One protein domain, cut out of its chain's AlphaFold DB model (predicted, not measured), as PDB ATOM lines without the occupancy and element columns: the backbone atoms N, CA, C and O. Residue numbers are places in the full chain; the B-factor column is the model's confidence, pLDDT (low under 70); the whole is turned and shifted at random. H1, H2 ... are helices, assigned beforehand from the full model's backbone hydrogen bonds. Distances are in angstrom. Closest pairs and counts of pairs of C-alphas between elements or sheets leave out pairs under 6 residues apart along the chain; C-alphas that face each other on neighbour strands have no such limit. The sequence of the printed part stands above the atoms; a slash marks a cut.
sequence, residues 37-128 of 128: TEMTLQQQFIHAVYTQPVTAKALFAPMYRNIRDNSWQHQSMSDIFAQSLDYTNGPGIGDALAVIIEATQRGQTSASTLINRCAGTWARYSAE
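Overview. This is residues 37 to 128 of the 128 residues of an uncharacterized protein of Saezia sanguinis (UniProt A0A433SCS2). A long helix, H4, is crossed at a slant by H1, with H3 set steeply near its first residues and short H2 on the same side as H3. The long link between H1 and H2 reaches out as a loop round Asp 69, at one end of the longest axis. The printed part has 92 residues with four named helices, H1, H2, H3 and H4 in chain order, and no named strand. The class is all helix. The whole is compact, with a radius of gyration of the C-alphas of 13.3 A and spans of 41 by 26 by 25 A.

Along the chain. H1, residues 37 to 51, begins at C-alpha 37 (231.109, 141.193, 293.759) and is 21.2 A long. H2 holds residues 77 to 83 and H3 residues 93 to 103. H4, residues 109 to 127, is 27.0 A long and ends at C-alpha 127 (225.296, 142.438, 296.993).

Arrangement. H4 is the hub. H1 touches it at a steep tilt of 45 degrees, opposite ways, the closest C-alphas being those of Gln 42 and Ala 119, 4.8 A apart. H2 and H4 only just touch, with 3 pairs of C-alphas within 8 A, the closest those of Phe 81 and Cys 118 at 7.0 A. H3 touches H4, which meets it with residues 111 to 114 alone; the closest C-alphas, of Val 99 and Ala 111, are 5.6 A apart. H1 and H3 are only just apart, at 8.2 A. In the four helices every O i to N i+4 pair is within hydrogen-bond range.

Size, cuts and confidence. The C-alphas of Asp 69 and Thr 109 are the two farthest apart, 41.5 A. The printed part has no cut. In the long link, residues 64 to 65 pair antiparallel with 72 to 73. The pLDDT is under 70 at residues 86 to 111 and 128.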
ATOM      1  N   THR A  37     232.235 142.090 293.460       86.50
ATOM      2  CA  THR A  37     231.109 141.193 293.759       86.50
ATOM      3  C   THR A  37     229.927 141.481 292.839       86.50
ATOM      4  O   THR A  37     229.418 140.558 292.196       86.50
ATOM      5  N   GLU A  38     229.524 142.746 292.708       87.75
ATOM      6  CA  GLU A  38     228.437 143.165 291.817       87.75
ATOM      7  C   GLU A  38     228.723 142.767 290.361       87.75
ATOM      8  O   GLU A  38     227.862 142.195 289.685       87.75
ATOM      9  N   MET A  39     229.956 142.970 289.890       89.88
ATOM     10  CA  MET A  39     230.365 142.590 288.538       89.88
ATOM     11  C   MET A  39     230.287 141.075 288.311       89.88
ATOM     12  O   MET A  39     229.797 140.620 287.272       89.88
ATOM     13  N   THR A  40     230.729 140.284 289.291       91.94
ATOM     14  CA  THR A  40     230.667 138.817 289.229       91.94
ATOM     15  C   THR A  40     229.220 138.332 289.154       91.94
ATOM     16  O   THR A  40     228.879 137.500 288.307       91.94
ATOM     17  N   LEU A  41     228.348 138.884 289.998       87.88
ATOM     18  CA  LEU A  41     226.919 138.574 290.029       87.88
ATOM     19  C   LEU A  41     226.238 138.944 288.702       87.88
ATOM     20  O   LEU A  41     225.509 138.135 288.120       87.88
ATOM     21  N   GLN A  42     226.547 140.122 288.159       89.56
ATOM     22  CA  GLN A  42     226.048 140.561 286.859       89.56
ATOM     23  C   GLN A  42     226.435 139.579 285.739       89.56
ATOM     24  O   GLN A  42     225.582 139.190 284.936       89.56
ATOM     25  N   GLN A  43     227.694 139.134 285.687       90.44
ATOM     26  CA  GLN A  43     228.154 138.175 284.677       90.44
ATOM     27  C   GLN A  43     227.444 136.817 284.792       90.44
ATOM     28  O   GLN A  43     227.053 136.242 283.772       90.44
ATOM     29  N   GLN A  44     227.230 136.322 286.015       90.00
ATOM     30  CA  GLN A  44     226.512 135.067 286.260       90.00
ATOM     31  C   GLN A  44     225.058 135.136 285.783       90.00
ATOM     32  O   GLN A  44     224.592 134.214 285.106       90.00
ATOM     33  N   PHE A  45     224.370 136.247 286.066       87.69
ATOM     34  CA  PHE A  45     223.008 136.485 285.590       87.69
ATOM     35  C   PHE A  45     222.948 136.466 284.060       87.69
ATOM     36  O   PHE A  45     222.143 135.739 283.475       87.69
ATOM     37  N   ILE A  46     223.823 137.234 283.401       86.88
ATOM     38  CA  ILE A  46     223.860 137.338 281.936       86.88
ATOM     39  C   ILE A  46     224.101 135.962 281.313       86.88
ATOM     40  O   ILE A  46     223.374 135.553 280.405       86.88
ATOM     41  N   HIS A  47     225.089 135.222 281.822       88.81
ATOM     42  CA  HIS A  47     225.382 133.875 281.350       88.81
ATOM     43  C   HIS A  47     224.166 132.947 281.496       88.81
ATOM     44  O   HIS A  47     223.833 132.216 280.560       88.81
ATOM     45  N   ALA A  48     223.474 132.985 282.637       85.50
ATOM     46  CA  ALA A  48     222.301 132.149 282.875       85.50
ATOM     47  C   ALA A  48     221.143 132.477 281.919       85.50
ATOM     48  O   ALA A  48     220.550 131.555 281.363       85.50
ATOM     49  N   VAL A  49     220.868 133.760 281.655       81.56
ATOM     50  CA  VAL A  49     219.813 134.188 280.714       81.56
ATOM     51  C   VAL A  49     220.037 133.632 279.305       81.56
ATOM     52  O   VAL A  49     219.077 133.245 278.643       81.56
ATOM     53  N   TYR A  50     221.288 133.551 278.844       81.62
ATOM     54  CA  TYR A  50     221.598 133.052 277.499       81.62
ATOM     55  C   TYR A  50     221.719 131.528 277.392       81.62
ATOM     56  O   TYR A  50     221.656 130.994 276.285       81.62
ATOM     57  N   THR A  51     221.920 130.822 278.505       83.31
ATOM     58  CA  THR A  51     222.236 129.381 278.488       83.31
ATOM     59  C   THR A  51     221.148 128.500 279.087       83.31
ATOM     60  O   THR A  51     221.151 127.292 278.851       83.31
ATOM     61  N   GLN A  52     220.214 129.073 279.845       82.19
ATOM     62  CA  GLN A  52     219.197 128.322 280.572       82.19
ATOM     63  C   GLN A  52     217.784 128.683 280.102       82.19
ATOM     64  O   GLN A  52     217.519 129.829 279.735       82.19
ATOM     65  N   PRO A  53     216.839 127.727 280.127       80.00
ATOM     66  CA  PRO A  53     215.442 128.043 279.878       80.00
ATOM     67  C   PRO A  53     214.883 128.922 281.004       80.00
ATOM     68  O   PRO A  53     215.244 128.763 282.168       80.00
ATOM     69  N   VAL A  54     213.928 129.796 280.677       75.06
ATOM     70  CA  VAL A  54     213.298 130.733 281.635       75.06
ATOM     71  C   VAL A  54     212.586 130.053 282.813       75.06
ATOM     72  O   VAL A  54     212.347 130.680 283.839       75.06
ATOM     73  N   THR A  55     212.266 128.766 282.693       80.31
ATOM     74  CA  THR A  55     211.660 127.955 283.759       80.31
ATOM     75  C   THR A  55     212.687 127.252 284.654       80.31
ATOM     76  O   THR A  55     212.303 126.637 285.650       80.31
ATOM     77  N   ALA A  56     213.983 127.308 284.321       84.31
ATOM     78  CA  ALA A  56     215.038 126.715 285.136       84.31
ATOM     79  C   ALA A  56     215.162 127.419 286.489       84.31
ATOM     80  O   ALA A  56     214.823 128.592 286.637       84.31
ATOM     81  N   LYS A  57     215.691 126.701 287.483       89.06
ATOM     82  CA  LYS A  57     216.057 127.285 288.776       89.06
ATOM     83  C   LYS A  57     217.329 128.121 288.626       89.06
ATOM     84  O   LYS A  57     218.332 127.615 288.127       89.06
ATOM     85  N   ALA A  58     217.302 129.355 289.118       87.38
ATOM     86  CA  ALA A  58     218.440 130.266 289.123       87.38
ATOM     87  C   ALA A  58     219.410 129.908 290.265       87.38
ATOM     88  O   ALA A  58     219.323 130.435 291.371       87.38
ATOM     89  N   LEU A  59     220.325 128.967 290.013       88.62
ATOM     90  CA  LEU A  59     221.257 128.463 291.039       88.62
ATOM     91  C   LEU A  59     222.324 129.480 291.468       88.62
ATOM     92  O   LEU A  59     222.905 129.332 292.536       88.62
ATOM     93  N   PHE A  60     222.578 130.494 290.641       84.44
ATOM     94  CA  PHE A  60     223.484 131.596 290.970       84.44
ATOM     95  C   PHE A  60     222.851 132.606 291.944       84.44
ATOM     96  O   PHE A  60     223.559 133.431 292.510       84.44
ATOM     97  N   ALA A  61     221.529 132.551 292.138       86.31
ATOM     98  CA  ALA A  61     220.809 133.446 293.028       86.31
ATOM     99  C   ALA A  61     220.631 132.839 294.431       86.31
ATOM    100  O   ALA A  61     220.498 131.612 294.562       86.31
ATOM    101  N   PRO A  62     220.580 133.679 295.484       86.06
ATOM    102  CA  PRO A  62     220.359 133.216 296.845       86.06
ATOM    103  C   PRO A  62     219.016 132.493 296.975       86.06
ATOM    104  O   PRO A  62     218.024 132.805 296.311       86.06
ATOM    105  N   MET A  63     218.986 131.496 297.856       89.69
ATOM    106  CA  MET A  63     217.747 130.802 298.180       89.69
ATOM    107  C   MET A  63     216.831 131.736 298.966       89.69
ATOM    108  O   MET A  63     217.279 132.459 299.853       89.69
ATOM    109  N   TYR A  64     215.532 131.656 298.700       85.44
ATOM    110  CA  TYR A  64     214.528 132.334 299.506       85.44
ATOM    111  C   TYR A  64     213.775 131.326 300.360       85.44
ATOM    112  O   TYR A  64     213.645 130.144 300.019       85.44
ATOM    113  N   ARG A  65     213.253 131.818 301.479       90.56
ATOM    114  CA  ARG A  65     212.395 131.040 302.360       90.56
ATOM    115  C   ARG A  65     210.952 131.184 301.902       90.56
ATOM    116  O   ARG A  65     210.387 132.277 301.927       90.56
ATOM    117  N   ASN A  66     210.341 130.078 301.509       86.38
ATOM    118  CA  ASN A  66     208.917 130.026 301.245       86.38
ATOM    119  C   ASN A  66     208.158 130.112 302.574       86.38
ATOM    120  O   ASN A  66     208.305 129.276 303.463       86.38
ATOM    121  N   ILE A  67     207.340 131.152 302.716       87.44
ATOM    122  CA  ILE A  67     206.625 131.457 303.961       87.44
ATOM    123  C   ILE A  67     205.538 130.410 304.252       87.44
ATOM    124  O   ILE A  67     205.215 130.169 305.412       87.44
ATOM    125  N   ARG A  68     204.976 129.767 303.218       88.06
ATOM    126  CA  ARG A  68     203.852 128.830 303.381       88.06
ATOM    127  C   ARG A  68     204.274 127.486 303.962       88.06
ATOM    128  O   ARG A  68     203.559 126.945 304.796       88.06
ATOM    129  N   ASP A  69     205.394 126.947 303.499       92.94
ATOM    130  CA  ASP A  69     205.876 125.608 303.866       92.94
ATOM    131  C   ASP A  69     207.203 125.634 304.637       92.94
ATOM    132  O   ASP A  69     207.733 124.591 305.014       92.94
ATOM    133  N   ASN A  70     207.724 126.832 304.905       91.88
ATOM    134  CA  ASN A  70     208.961 127.065 305.630       91.88
ATOM    135  C   ASN A  70     210.223 126.472 304.975       91.88
ATOM    136  O   ASN A  70     211.254 126.336 305.640       91.88
ATOM    137  N   SER A  71     210.151 126.113 303.694       94.00
ATOM    138  CA  SER A  71     211.261 125.526 302.949       94.00
ATOM    139  C   SER A  71     212.158 126.594 302.325       94.00
ATOM    140  O   SER A  71     211.723 127.707 302.030       94.00
ATOM    141  N   TRP A  72     213.428 126.253 302.116       92.19
ATOM    142  CA  TRP A  72     214.344 127.065 301.320       92.19
ATOM    143  C   TRP A  72     214.354 126.542 299.892       92.19
ATOM    144  O   TRP A  72     214.566 125.348 299.667       92.19
ATOM    145  N   GLN A  73     214.165 127.430 298.921       92.06
ATOM    146  CA  GLN A  73     214.190 127.058 297.511       92.06
ATOM    147  C   GLN A  73     214.821 128.143 296.641       92.06
ATOM    148  O   GLN A  73     214.851 129.319 297.000       92.06
ATOM    149  N   HIS A  74     215.340 127.735 295.485       90.94
ATOM    150  CA  HIS A  74     215.782 128.668 294.452       90.94
ATOM    151  C   HIS A  74     214.579 129.206 293.684       90.94
ATOM    152  O   HIS A  74     213.632 128.468 293.395       90.94
ATOM    153  N   GLN A  75     214.648 130.484 293.332       86.44
ATOM    154  CA  GLN A  75     213.711 131.113 292.409       86.44
ATOM    155  C   GLN A  75     213.914 130.576 290.988       86.44
ATOM    156  O   GLN A  75     214.982 130.051 290.651       86.44
ATOM    157  N   SER A  76     212.883 130.683 290.153       87.19
ATOM    158  CA  SER A  76     213.048 130.422 288.725       87.19
ATOM    159  C   SER A  76     213.763 131.590 288.036       87.19
ATOM    160  O   SER A  76     213.782 132.713 288.546       87.19
ATOM    161  N   MET A  77     214.327 131.340 286.855       84.00
ATOM    162  CA  MET A  77     214.903 132.387 286.011       84.00
ATOM    163  C   MET A  77     213.879 133.483 285.696       84.00
ATOM    164  O   MET A  77     214.240 134.655 285.702       84.00
ATOM    165  N   SER A  78     212.605 133.136 285.475       80.25
ATOM    166  CA  SER A  78     211.550 134.126 285.239       80.25
ATOM    167  C   SER A  78     211.255 134.994 286.462       80.25
ATOM    168  O   SER A  78     211.033 136.190 286.304       80.25
ATOM    169  N   ASP A  79     211.282 134.420 287.669       81.50
ATOM    170  CA  ASP A  79     211.036 135.170 288.910       81.50
ATOM    171  C   ASP A  79     212.167 136.157 289.195       81.50
ATOM    172  O   ASP A  79     211.909 137.305 289.560       81.50
ATOM    173  N   ILE A  80     213.410 135.705 289.006       82.44
ATOM    174  CA  ILE A  80     214.607 136.536 289.123       82.44
ATOM    175  C   ILE A  80     214.547 137.656 288.087       82.44
ATOM    176  O   ILE A  80     214.667 138.820 288.445       82.44
ATOM    177  N   PHE A  81     214.259 137.334 286.825       78.75
ATOM    178  CA  PHE A  81     214.146 138.335 285.766       78.75
ATOM    179  C   PHE A  81     213.060 139.380 286.064       78.75
ATOM    180  O   PHE A  81     213.297 140.571 285.886       78.75
ATOM    181  N   ALA A  82     211.897 138.952 286.563       76.00
ATOM    182  CA  ALA A  82     210.802 139.849 286.919       76.00
ATOM    183  C   ALA A  82     211.142 140.772 288.101       76.00
ATOM    184  O   ALA A  82     210.769 141.940 288.082       76.00
ATOM    185  N   GLN A  83     211.863 140.277 289.113       77.12
ATOM    186  CA  GLN A  83     212.323 141.096 290.245       77.12
ATOM    187  C   GLN A  83     213.404 142.099 289.838       77.12
ATOM    188  O   GLN A  83     213.464 143.200 290.378       77.12
ATOM    189  N   SER A  84     214.239 141.733 288.868       78.31
ATOM    190  CA  SER A  84     215.294 142.594 288.332       78.31
ATOM    191  C   SER A  84     214.774 143.734 287.453       78.31
ATOM    192  O   SER A  84     215.546 144.628 287.093       78.31
ATOM    193  N   LEU A  85     213.486 143.715 287.093       74.62
ATOM    194  CA  LEU A  85     212.836 144.832 286.421       74.62
ATOM    195  C   LEU A  85     212.592 145.949 287.438       74.62
ATOM    196  O   LEU A  85     211.739 145.861 288.317       74.62
ATOM    197  N   ASP A  86     213.347 147.032 287.296       61.44
ATOM    198  CA  ASP A  86     213.101 148.269 288.027       61.44
ATOM    199  C   ASP A  86     211.812 148.918 287.494       61.44
ATOM    200  O   ASP A  86     211.834 149.621 286.490       61.44
ATOM    201  N   TYR A  87     210.669 148.678 288.135       59.44
ATOM    202  CA  TYR A  87     209.393 149.316 287.764       59.44
ATOM    203  C   TYR A  87     209.290 150.781 288.219       59.44
ATOM    204  O   TYR A  87     208.338 151.474 287.856       59.44
ATOM    205  N   THR A  88     210.243 151.252 289.024       53.53
ATOM    206  CA  THR A  88     210.289 152.614 289.569       53.53
ATOM    207  C   THR A  88     210.937 153.611 288.609       53.53
ATOM    208  O   THR A  88     210.545 154.774 288.617       53.53
ATOM    209  N   ASN A  89     211.869 153.168 287.756       50.28
ATOM    210  CA  ASN A  89     212.503 153.981 286.703       50.28
ATOM    211  C   ASN A  89     212.696 153.243 285.359       50.28
ATOM    212  O   ASN A  89     213.404 153.730 284.473       50.28
ATOM    213  N   GLY A  90     212.092 152.067 285.188       48.41
ATOM    214  CA  GLY A  90     212.249 151.215 284.012       48.41
ATOM    215  C   GLY A  90     210.983 151.073 283.167       48.41
ATOM    216  O   GLY A  90     209.910 151.582 283.502       48.41
ATOM    217  N   PRO A  91     211.124 150.432 282.002       51.94
ATOM    218  CA  PRO A  91     210.094 150.452 280.990       51.94
ATOM    219  C   PRO A  91     208.888 149.586 281.358       51.94
ATOM    220  O   PRO A  91     208.994 148.590 282.073       51.94
ATOM    221  N   GLY A  92     207.721 149.978 280.843       53.75
ATOM    222  CA  GLY A  92     206.468 149.274 281.101       53.75
ATOM    223  C   GLY A  92     206.511 147.810 280.653       53.75
ATOM    224  O   GLY A  92     207.360 147.409 279.863       53.75
ATOM    225  N   ILE A  93     205.533 147.023 281.112       56.59
ATOM    226  CA  ILE A  93     205.305 145.598 280.784       56.59
ATOM    227  C   ILE A  93     205.590 145.218 279.311       56.59
ATOM    228  O   ILE A  93     205.994 144.088 279.045       56.59
ATOM    229  N   GLY A  94     205.418 146.152 278.368       50.22
ATOM    230  CA  GLY A  94     205.761 145.986 276.953       50.22
ATOM    231  C   GLY A  94     207.235 145.665 276.666       50.22
ATOM    232  O   GLY A  94     207.493 144.833 275.804       50.22
ATOM    233  N   ASP A  95     208.191 146.218 277.414       53.88
ATOM    234  CA  ASP A  95     209.627 145.973 277.190       53.88
ATOM    235  C   ASP A  95     210.094 144.661 277.842       53.88
ATOM    236  O   ASP A  95     210.974 143.975 277.323       53.88
ATOM    237  N   ALA A  96     209.442 144.249 278.934       59.75
ATOM    238  CA  ALA A  96     209.614 142.914 279.508       59.75
ATOM    239  C   ALA A  96     209.097 141.822 278.550       59.75
ATOM    240  O   ALA A  96     209.745 140.792 278.355       59.75
ATOM    241  N   LEU A  97     207.954 142.076 277.899       56.69
ATOM    242  CA  LEU A  97     207.425 141.249 276.811       56.69
ATOM    243  C   LEU A  97     208.341 141.262 275.582       56.69
ATOM    244  O   LEU A  97     208.537 140.209 274.976       56.69
ATOM    245  N   ALA A  98     208.943 142.410 275.251       54.81
ATOM    246  CA  ALA A  98     209.921 142.511 274.173       54.81
ATOM    247  C   ALA A  98     211.127 141.600 274.431       54.81
ATOM    248  O   ALA A  98     211.477 140.848 273.535       54.81
ATOM    249  N   VAL A  99     211.681 141.526 275.649       58.53
ATOM    250  CA  VAL A  99     212.797 140.599 275.934       58.53
ATOM    251  C   VAL A  99     212.410 139.127 275.843       58.53
ATOM    252  O   VAL A  99     213.193 138.330 275.329       58.53
ATOM    253  N   ILE A 100     211.205 138.751 276.266       62.41
ATOM    254  CA  ILE A 100     210.725 137.365 276.133       62.41
ATOM    255  C   ILE A 100     210.559 136.983 274.645       62.41
ATOM    256  O   ILE A 100     210.912 135.870 274.241       62.41
ATOM    257  N   ILE A 101     210.073 137.914 273.817       57.84
ATOM    258  CA  ILE A 101     209.891 137.735 272.365       57.84
ATOM    259  C   ILE A 101     211.233 137.826 271.601       57.84
ATOM    260  O   ILE A 101     211.452 137.118 270.622       57.84
ATOM    261  N   GLU A 102     212.172 138.653 272.049       55.78
ATOM    262  CA  GLU A 102     213.454 138.913 271.379       55.78
ATOM    263  C   GLU A 102     214.498 137.833 271.717       55.78
ATOM    264  O   GLU A 102     215.223 137.373 270.829       55.78
ATOM    265  N   ALA A 103     214.497 137.311 272.955       54.72
ATOM    266  CA  ALA A 103     215.270 136.125 273.344       54.72
ATOM    267  C   ALA A 103     214.857 134.872 272.549       54.72
ATOM    268  O   ALA A 103     215.663 133.960 272.360       54.72
ATOM    269  N   THR A 104     213.626 134.841 272.027       55.44
ATOM    270  CA  THR A 104     213.127 133.759 271.169       55.44
ATOM    271  C   THR A 104     213.390 133.976 269.670       55.44
ATOM    272  O   THR A 104     213.273 133.012 268.912       55.44
ATOM    273  N   GLN A 105     213.797 135.174 269.211       54.31
ATOM    274  CA  GLN A 105     213.795 135.523 267.774       54.31
ATOM    275  C   GLN A 105     215.131 135.919 267.114       54.31
ATOM    276  O   GLN A 105     215.129 136.188 265.918       54.31
ATOM    277  N   ARG A 106     216.286 135.783 267.787       54.16
ATOM    278  CA  ARG A 106     217.654 136.023 267.247       54.16
ATOM    279  C   ARG A 106     218.104 137.501 267.249       54.16
ATOM    280  O   ARG A 106     217.866 138.245 266.305       54.16
ATOM    281  N   GLY A 107     218.923 137.850 268.247       51.06
ATOM    282  CA  GLY A 107     220.141 138.654 268.051       51.06
ATOM    283  C   GLY A 107     220.017 140.161 267.792       51.06
ATOM    284  O   GLY A 107     220.769 140.670 266.964       51.06
ATOM    285  N   GLN A 108     219.145 140.886 268.496       56.03
ATOM    286  CA  GLN A 108     219.118 142.355 268.448       56.03
ATOM    287  C   GLN A 108     219.733 143.014 269.702       56.03
ATOM    288  O   GLN A 108     219.703 142.483 270.811       56.03
ATOM    289  N   THR A 109     220.353 144.182 269.493       59.69
ATOM    290  CA  THR A 109     221.123 144.982 270.472       59.69
ATOM    291  C   THR A 109     220.262 145.565 271.607       59.69
ATOM    292  O   THR A 109     220.777 145.975 272.651       59.69
ATOM    293  N   SER A 110     218.943 145.617 271.418       62.09
ATOM    294  CA  SER A 110     217.965 146.074 272.414       62.09
ATOM    295  C   SER A 110     217.843 145.098 273.584       62.09
ATOM    296  O   SER A 110     217.967 145.527 274.735       62.09
ATOM    297  N   ALA A 111     217.719 143.794 273.312       68.12
ATOM    298  CA  ALA A 111     217.675 142.765 274.353       68.12
ATOM    299  C   ALA A 111     218.925 142.780 275.235       68.12
ATOM    300  O   ALA A 111     218.814 142.722 276.457       68.12
ATOM    301  N   SER A 112     220.121 142.892 274.644       71.69
ATOM    302  CA  SER A 112     221.365 142.910 275.425       71.69
ATOM    303  C   SER A 112     221.445 144.127 276.346       71.69
ATOM    304  O   SER A 112     221.926 144.012 277.472       71.69
ATOM    305  N   THR A 113     220.925 145.280 275.918       74.19
ATOM    306  CA  THR A 113     220.858 146.486 276.755       74.19
ATOM    307  C   THR A 113     219.915 146.288 277.943       74.19
ATOM    308  O   THR A 113     220.281 146.626 279.071       74.19
ATOM    309  N   LEU A 114     218.728 145.703 277.732       72.88
ATOM    310  CA  LEU A 114     217.795 145.436 278.832       72.88
ATOM    311  C   LEU A 114     218.329 144.357 279.783       72.88
ATOM    312  O   LEU A 114     218.251 144.531 280.998       72.88
ATOM    313  N   ILE A 115     218.921 143.284 279.251       78.75
ATOM    314  CA  ILE A 115     219.532 142.214 280.051       78.75
ATOM    315  C   ILE A 115     220.649 142.782 280.931       78.75
ATOM    316  O   ILE A 115     220.683 142.482 282.120       78.75
ATOM    317  N   ASN A 116     221.511 143.654 280.396       80.56
ATOM    318  CA  ASN A 116     222.551 144.311 281.192       80.56
ATOM    319  C   ASN A 116     221.972 145.214 282.292       80.56
ATOM    320  O   ASN A 116     222.485 145.207 283.408       80.56
ATOM    321  N   ARG A 117     220.885 145.952 282.018       78.81
ATOM    322  CA  ARG A 117     220.195 146.743 283.053       78.81
ATOM    323  C   ARG A 117     219.615 145.856 284.154       78.81
ATOM    324  O   ARG A 117     219.847 146.136 285.324       78.81
ATOM    325  N   CYS A 118     218.923 144.777 283.786       82.19
ATOM    326  CA  CYS A 118     218.367 143.817 284.742       82.19
ATOM    327  C   CYS A 118     219.476 143.183 285.587       82.19
ATOM    328  O   CYS A 118     219.358 143.107 286.805       82.19
ATOM    329  N   ALA A 119     220.573 142.778 284.951       84.12
ATOM    330  CA  ALA A 119     221.703 142.167 285.632       84.12
ATOM    331  C   ALA A 119     222.361 143.135 286.632       84.12
ATOM    332  O   ALA A 119     222.643 142.737 287.757       84.12
ATOM    333  N   GLY A 120     222.522 144.414 286.269       83.31
ATOM    334  CA  GLY A 120     223.039 145.440 287.180       83.31
ATOM    335  C   GLY A 120     222.085 145.784 288.332       83.31
ATOM    336  O   GLY A 120     222.529 146.042 289.446       83.31
ATOM    337  N   THR A 121     220.769 145.798 288.105       84.50
ATOM    338  CA  THR A 121     219.774 145.977 289.181       84.50
ATOM    339  C   THR A 121     219.770 144.786 290.138       84.50
ATOM    340  O   THR A 121     219.803 144.968 291.351       84.50
ATOM    341  N   TRP A 122     219.800 143.568 289.600       85.50
ATOM    342  CA  TRP A 122     219.859 142.342 290.390       85.50
ATOM    343  C   TRP A 122     221.117 142.246 291.251       85.50
ATOM    344  O   TRP A 122     221.028 141.925 292.434       85.50
ATOM    345  N   ALA A 123     222.277 142.522 290.648       85.62
ATOM    346  CA  ALA A 123     223.566 142.457 291.319       85.62
ATOM    347  C   ALA A 123     223.620 143.420 292.506       85.62
ATOM    348  O   ALA A 123     224.013 143.003 293.587       85.62
ATOM    349  N   ARG A 124     223.125 144.653 292.331       83.12
ATOM    350  CA  ARG A 124     223.014 145.636 293.417       83.12
ATOM    351  C   ARG A 124     222.139 145.130 294.562       83.12
ATOM    352  O   ARG A 124     222.615 145.057 295.683       83.12
ATOM    353  N   TYR A 125     220.920 144.662 294.280       81.31
ATOM    354  CA  TYR A 125     220.040 144.117 295.326       81.31
ATOM    355  C   TYR A 125     220.573 142.853 296.011       81.31
ATOM    356  O   TYR A 125     220.143 142.536 297.114       81.31
ATOM    357  N   SER A 126     221.447 142.096 295.344       81.31
ATOM    358  CA  SER A 126     221.978 140.831 295.870       81.31
ATOM    359  C   SER A 126     223.339 140.980 296.556       81.31
ATOM    360  O   SER A 126     223.768 140.048 297.234       81.31
ATOM    361  N   ALA A 127     224.035 142.099 296.336       74.06
ATOM    362  CA  ALA A 127     225.296 142.438 296.993       74.06
ATOM    363  C   ALA A 127     225.092 143.201 298.318       74.06
ATOM    364  O   ALA A 127     226.025 143.265 299.118       74.06
ATOM    365  N   GLU A 128     223.894 143.761 298.531       64.19
ATOM    366  CA  GLU A 128     223.419 144.382 299.783       64.19
ATOM    367  C   GLU A 128     223.089 143.350 300.879       64.19
ATOM    368  O   GLU A 128     223.440 143.620 302.054       64.19
TER     369      GLU A 128